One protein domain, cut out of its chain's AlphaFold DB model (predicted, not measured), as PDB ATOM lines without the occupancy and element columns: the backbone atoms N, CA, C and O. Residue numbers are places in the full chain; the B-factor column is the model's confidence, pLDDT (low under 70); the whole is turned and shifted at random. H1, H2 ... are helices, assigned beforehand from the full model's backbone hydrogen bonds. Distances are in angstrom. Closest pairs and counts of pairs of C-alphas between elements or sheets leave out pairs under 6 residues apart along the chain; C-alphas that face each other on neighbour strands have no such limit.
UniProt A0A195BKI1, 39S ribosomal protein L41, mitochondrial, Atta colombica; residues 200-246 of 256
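AT A GLANCE: This is residues 200 to 246 of the 256 residues of the protein "39S ribosomal protein L41, mitochondrial" of Atta colombica (UniProt A0A195BKI1). What shape do these atoms make? This is a loose, open chain of separate short helices: H2 and H1 follow each other in one arm, and a long unnamed link, residues 215 to 234, turns back from H2 and leads away to H3 at the other end of the longest axis. What is it built of? The printed part has 47 residues with three named helices, in the order H1, H2, H3, and no named strand; the class is all helix, though under half of the residues, 22 of 47, are in named elements. How large is it? It is loose, with a radius of gyration of the C-alphas of 13.0 A, and elongated, spanning 40 by 22 by 13 A.

HOW THE PARTS SIT: What does the longest helix touch? H2, residues 206 to 214, touches no helix. It meets H1, residues 200 to 204, only through their link. Where does H3 stand? H3, residues 235 to 242, is apart from H2 and from H1, with no C-alpha within 8 A of either. Do the helix backbones hold their pattern? In H1, H2 and H3 every O i to N i+4 pair is within hydrogen-bond range.

IN THESE COORDINATES: Where does H2 run? It measures 12.2 A from C-alpha 206 at (-24.467, 19.888, -5.801) to C-alpha 214 at (-20.503, 13.696, -15.577). How long are the others? H1, Leu 200 to Val 204, measures 6.1 A. H3, Pro 235 to Ala 242, measures 10.6 A and ends at C-alpha 242 at (-43.966, 23.852, 3.635).

THE WHOLE: Which C-alphas are farthest apart? Those of Ala 214 and Thr 245, 39.7 A. How are the helices linked? The link from H1 to H2 is tight, with 1 residue, and that from H2 to H3 is long, with 20. Is anything cut or of low confidence? The printed part has no cut, its mean pLDDT is 88.8, and no printed residue is under 70.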
ATOM      1  N   LEU A 200     -26.803  25.319   1.865       92.94
ATOM      2  CA  LEU A 200     -27.805  24.248   1.811       92.94
ATOM      3  C   LEU A 200     -27.862  23.578   0.440       92.94
ATOM      4  O   LEU A 200     -27.874  22.348   0.351       92.94
ATOM      5  N   PHE A 201     -27.903  24.382  -0.623       93.56
ATOM      6  CA  PHE A 201     -27.924  23.879  -1.991       93.56
ATOM      7  C   PHE A 201     -26.666  23.064  -2.305       93.56
ATOM      8  O   PHE A 201     -26.754  21.961  -2.852       93.56
ATOM      9  N   ASP A 202     -25.507  23.563  -1.888       94.88
ATOM     10  CA  ASP A 202     -24.225  22.920  -2.122       94.88
ATOM     11  C   ASP A 202     -24.103  21.590  -1.375       94.88
ATOM     12  O   ASP A 202     -23.595  20.613  -1.930       94.88
ATOM     13  N   VAL A 203     -24.615  21.497  -0.149       93.56
ATOM     14  CA  VAL A 203     -24.572  20.254   0.637       93.56
ATOM     15  C   VAL A 203     -25.534  19.194   0.093       93.56
ATOM     16  O   VAL A 203     -25.157  18.020   0.025       93.56
ATOM     17  N   VAL A 204     -26.754  19.588  -0.286       91.81
ATOM     18  CA  VAL A 204     -27.830  18.653  -0.657       91.81
ATOM     19  C   VAL A 204     -27.802  18.299  -2.144       91.81
ATOM     20  O   VAL A 204     -27.811  17.119  -2.486       91.81
ATOM     21  N   TYR A 205     -27.752  19.295  -3.032       90.62
ATOM     22  CA  TYR A 205     -27.992  19.101  -4.466       90.62
ATOM     23  C   TYR A 205     -26.716  19.057  -5.310       90.62
ATOM     24  O   TYR A 205     -26.687  18.358  -6.324       90.62
ATOM     25  N   SER A 206     -25.638  19.749  -4.915       93.06
ATOM     26  CA  SER A 206     -24.467  19.888  -5.801       93.06
ATOM     27  C   SER A 206     -23.800  18.564  -6.175       93.06
ATOM     28  O   SER A 206     -23.281  18.438  -7.283       93.06
ATOM     29  N   LYS A 207     -23.805  17.575  -5.272       92.94
ATOM     30  CA  LYS A 207     -23.213  16.251  -5.522       92.94
ATOM     31  C   LYS A 207     -23.924  15.549  -6.669       92.94
ATOM     32  O   LYS A 207     -23.278  15.164  -7.637       92.94
ATOM     33  N   LYS A 208     -25.255  15.499  -6.590       91.38
ATOM     34  CA  LYS A 208     -26.097  14.879  -7.608       91.38
ATOM     35  C   LYS A 208     -25.933  15.571  -8.961       91.38
ATOM     36  O   LYS A 208     -25.654  14.912  -9.949       91.38
ATOM     37  N   ILE A 209     -25.993  16.904  -8.997       91.50
ATOM     38  CA  ILE A 209     -25.855  17.666 -10.253       91.50
ATOM     39  C   ILE A 209     -24.499  17.400 -10.923       91.50
ATOM     40  O   ILE A 209     -24.427  17.265 -12.142       91.50
ATOM     41  N   LYS A 210     -23.413  17.299 -10.143       93.81
ATOM     42  CA  LYS A 210     -22.079  16.968 -10.672       93.81
ATOM     43  C   LYS A 210     -22.025  15.552 -11.253       93.81
ATOM     44  O   LYS A 210     -21.400  15.358 -12.292       93.81
ATOM     45  N   GLU A 211     -22.660  14.585 -10.595       92.88
ATOM     46  CA  GLU A 211     -22.742  13.193 -11.053       92.88
ATOM     47  C   GLU A 211     -23.595  13.060 -12.323       92.88
ATOM     48  O   GLU A 211     -23.168  12.422 -13.289       92.88
ATOM     49  N   ASP A 212     -24.748  13.725 -12.375       92.00
ATOM     50  CA  ASP A 212     -25.645  13.741 -13.537       92.00
ATOM     51  C   ASP A 212     -24.979  14.424 -14.740       92.00
ATOM     52  O   ASP A 212     -25.066  13.944 -15.873       92.00
ATOM     53  N   PHE A 213     -24.231  15.505 -14.492       92.62
ATOM     54  CA  PHE A 213     -23.439  16.179 -15.518       92.62
ATOM     55  C   PHE A 213     -22.320  15.278 -16.056       92.62
ATOM     56  O   PHE A 213     -22.155  15.151 -17.267       92.62
ATOM     57  N   ALA A 214     -21.573  14.609 -15.173       94.19
ATOM     58  CA  ALA A 214     -20.503  13.696 -15.577       94.19
ATOM     59  C   ALA A 214     -21.034  12.469 -16.340       94.19
ATOM     60  O   ALA A 214     -20.381  11.983 -17.262       94.19
ATOM     61  N   SER A 215     -22.221  11.982 -15.977       91.25
ATOM     62  CA  SER A 215     -22.872  10.830 -16.608       91.25
ATOM     63  C   SER A 215     -23.714  11.182 -17.839       91.25
ATOM     64  O   SER A 215     -24.284  10.280 -18.450       91.25
ATOM     65  N   SER A 216     -23.760  12.461 -18.239       87.50
ATOM     66  CA  SER A 216     -24.583  12.960 -19.356       87.50
ATOM     67  C   SER A 216     -26.067  12.584 -19.230       87.50
ATOM     68  O   SER A 216     -26.742  12.349 -20.228       87.50
ATOM     69  N   GLN A 217     -26.586  12.530 -18.000       88.62
ATOM     70  CA  GLN A 217     -27.997  12.248 -17.699       88.62
ATOM     71  C   GLN A 217     -28.838  13.530 -17.602       88.62
ATOM     72  O   GLN A 217     -29.831  13.584 -16.874       88.62
ATOM     73  N   LEU A 218     -28.417  14.573 -18.315       87.25
ATOM     74  CA  LEU A 218     -29.095  15.861 -18.375       87.25
ATOM     75  C   LEU A 218     -29.645  16.078 -19.784       87.25
ATOM     76  O   LEU A 218     -28.949  15.838 -20.770       87.25
ATOM     77  N   ASP A 219     -30.873  16.574 -19.859       88.19
ATOM     78  CA  ASP A 219     -31.516  16.959 -21.111       88.19
ATOM     79  C   ASP A 219     -30.886  18.239 -21.690       88.19
ATOM     80  O   ASP A 219     -30.182  18.980 -21.001       88.19
ATOM     81  N   GLU A 220     -31.211  18.577 -22.943       87.56
ATOM     82  CA  GLU A 220     -30.763  19.817 -23.609       87.56
ATOM     83  C   GLU A 220     -31.156  21.095 -22.838       87.56
ATOM     84  O   GLU A 220     -30.476  22.117 -22.915       87.56
ATOM     85  N   ASN A 221     -32.224  21.020 -22.035       85.44
ATOM     86  CA  ASN A 221     -32.701  22.100 -21.165       85.44
ATOM     87  C   ASN A 221     -32.020  22.124 -19.779       85.44
ATOM     88  O   ASN A 221     -32.403  22.922 -18.923       85.44
ATOM     89  N   GLY A 222     -31.049  21.236 -19.529       81.31
ATOM     90  CA  GLY A 222     -30.335  21.115 -18.256       81.31
ATOM     91  C   GLY A 222     -31.147  20.469 -17.131       81.31
ATOM     92  O   GLY A 222     -30.805  20.636 -15.962       81.31
ATOM     93  N   GLN A 223     -32.231  19.760 -17.462       84.62
ATOM     94  CA  GLN A 223     -33.050  19.032 -16.490       84.62
ATOM     95  C   GLN A 223     -32.542  17.593 -16.320       84.62
ATOM     96  O   GLN A 223     -32.084  17.002 -17.298       84.62
ATOM     97  N   PRO A 224     -32.599  17.021 -15.104       87.50
ATOM     98  CA  PRO A 224     -32.186  15.643 -14.876       87.50
ATOM     99  C   PRO A 224     -33.195  14.667 -15.480       87.50
ATOM    100  O   PRO A 224     -34.398  14.775 -15.242       87.50
ATOM    101  N   LEU A 225     -32.688  13.665 -16.195       87.44
ATOM    102  CA  LEU A 225     -33.497  12.627 -16.837       87.44
ATOM    103  C   LEU A 225     -34.129  11.679 -15.798       87.44
ATOM    104  O   LEU A 225     -35.239  11.182 -15.982       87.44
ATOM    105  N   ASN A 226     -33.457  11.504 -14.651       85.50
ATOM    106  CA  ASN A 226     -33.948  10.774 -13.478       85.50
ATOM    107  C   ASN A 226     -34.097  11.708 -12.256       85.50
ATOM    108  O   ASN A 226     -33.266  11.696 -11.335       85.50
ATOM    109  N   PRO A 227     -35.156  12.537 -12.212       86.88
ATOM    110  CA  PRO A 227     -35.348  13.473 -11.114       86.88
ATOM    111  C   PRO A 227     -35.686  12.741  -9.811       86.88
ATOM    112  O   PRO A 227     -36.429  11.749  -9.800       86.88
ATOM    113  N   SER A 228     -35.146  13.245  -8.699       85.75
ATOM    114  CA  SER A 228     -35.483  12.748  -7.357       85.75
ATOM    115  C   SER A 228     -36.925  13.118  -6.988       85.75
ATOM    116  O   SER A 228     -37.532  13.987  -7.615       85.75
ATOM    117  N   GLU A 229     -37.501  12.476  -5.969       87.38
ATOM    118  CA  GLU A 229     -38.868  12.791  -5.514       87.38
ATOM    119  C   GLU A 229     -39.046  14.282  -5.195       87.38
ATOM    120  O   GLU A 229     -40.066  14.870  -5.548       87.38
ATOM    121  N   TYR A 230     -38.025  14.909  -4.606       84.06
ATOM    122  CA  TYR A 230     -38.045  16.325  -4.245       84.06
ATOM    123  C   TYR A 230     -37.893  17.266  -5.448       84.06
ATOM    124  O   TYR A 230     -38.466  18.349  -5.442       84.06
ATOM    125  N   GLU A 231     -37.172  16.858  -6.496       83.56
ATOM    126  CA  GLU A 231     -37.023  17.643  -7.735       83.56
ATOM    127  C   GLU A 231     -38.277  17.603  -8.612       83.56
ATOM    128  O   GLU A 231     -38.536  18.539  -9.366       83.56
ATOM    129  N   LYS A 232     -39.075  16.534  -8.508       89.38
ATOM    130  CA  LYS A 232     -40.360  16.410  -9.215       89.38
ATOM    131  C   LYS A 232     -41.437  17.341  -8.659       89.38
ATOM    132  O   LYS A 232     -42.452  17.550  -9.325       89.38
ATOM    133  N   LEU A 233     -41.261  17.865  -7.445       87.81
ATOM    134  CA  LEU A 233     -42.249  18.736  -6.819       87.81
ATOM    135  C   LEU A 233     -42.356  20.055  -7.580       87.81
ATOM    136  O   LEU A 233     -41.372  20.765  -7.792       87.81
ATOM    137  N   THR A 234     -43.583  20.428  -7.943       91.38
ATOM    138  CA  THR A 234     -43.823  21.764  -8.495       91.38
ATOM    139  C   THR A 234     -43.571  22.838  -7.426       91.38
ATOM    140  O   THR A 234     -43.793  22.592  -6.236       91.38
ATOM    141  N   PRO A 235     -43.184  24.070  -7.811       90.56
ATOM    142  CA  PRO A 235     -42.954  25.150  -6.850       90.56
ATOM    143  C   PRO A 235     -44.170  25.448  -5.964       90.56
ATOM    144  O   PRO A 235     -44.016  25.843  -4.810       90.56
ATOM    145  N   GLN A 236     -45.382  25.265  -6.499       90.44
ATOM    146  CA  GLN A 236     -46.627  25.441  -5.749       90.44
ATOM    147  C   GLN A 236     -46.818  24.322  -4.721       90.44
ATOM    148  O   GLN A 236     -47.002  24.621  -3.546       90.44
ATOM    149  N   GLN A 237     -46.659  23.056  -5.120       91.00
ATOM    150  CA  GLN A 237     -46.748  21.914  -4.200       91.00
ATOM    151  C   GLN A 237     -45.689  21.973  -3.096       91.00
ATOM    152  O   GLN A 237     -45.980  21.655  -1.945       91.00
ATOM    153  N   ALA A 238     -44.471  22.416  -3.416       88.81
ATOM    154  CA  ALA A 238     -43.412  22.596  -2.427       88.81
ATOM    155  C   ALA A 238     -43.793  23.655  -1.376       88.81
ATOM    156  O   ALA A 238     -43.606  23.431  -0.180       88.81
ATOM    157  N   LYS A 239     -44.388  24.779  -1.804       88.19
ATOM    158  CA  LYS A 239     -44.916  25.804  -0.887       88.19
ATOM    159  C   LYS A 239     -46.068  25.274  -0.045       88.19
ATOM    160  O   LYS A 239     -46.051  25.430   1.168       88.19
ATOM    161  N   GLU A 240     -47.030  24.603  -0.665       89.25
ATOM    162  CA  GLU A 240     -48.154  23.989   0.046       89.25
ATOM    163  C   GLU A 240     -47.680  22.980   1.091       89.25
ATOM    164  O   GLU A 240     -48.216  22.948   2.193       89.25
ATOM    165  N   GLN A 241     -46.649  22.191   0.781       88.81
ATOM    166  CA  GLN A 241     -46.046  21.255   1.722       88.81
ATOM    167  C   GLN A 241     -45.346  21.964   2.881       88.81
ATOM    168  O   GLN A 241     -45.486  21.521   4.018       88.81
ATOM    169  N   ALA A 242     -44.627  23.052   2.609       88.12
ATOM    170  CA  ALA A 242     -43.966  23.852   3.635       88.12
ATOM    171  C   ALA A 242     -44.961  24.598   4.542       88.12
ATOM    172  O   ALA A 242     -44.644  24.910   5.684       88.12
ATOM    173  N   GLU A 243     -46.170  24.855   4.046       87.50
ATOM    174  CA  GLU A 243     -47.258  25.502   4.781       87.50
ATOM    175  C   GLU A 243     -48.206  24.505   5.466       87.50
ATOM    176  O   GLU A 243     -49.237  24.909   6.003       87.50
ATOM    177  N   LYS A 244     -47.899  23.201   5.469       87.06
ATOM    178  CA  LYS A 244     -48.704  22.207   6.192       87.06
ATOM    179  C   LYS A 244     -48.682  22.466   7.700       87.06
ATOM    180  O   LYS A 244     -47.735  23.016   8.261       87.06
ATOM    181  N   THR A 245     -49.740  22.022   8.373       80.75
ATOM    182  CA  THR A 245     -49.836  22.054   9.838       80.75
ATOM    183  C   THR A 245     -48.644  21.330  10.464       80.75
ATOM    184  O   THR A 245     -48.389  20.172  10.132       80.75
ATOM    185  N   GLY A 246     -47.931  22.002  11.372       74.81
ATOM    186  CA  GLY A 246     -46.719  21.476  12.014       74.81
ATOM    187  C   GLY A 246     -45.402  21.961  11.396       74.81
ATOM    188  O   GLY A 246     -44.341  21.645  11.929       74.81
TER     189      GLY A 246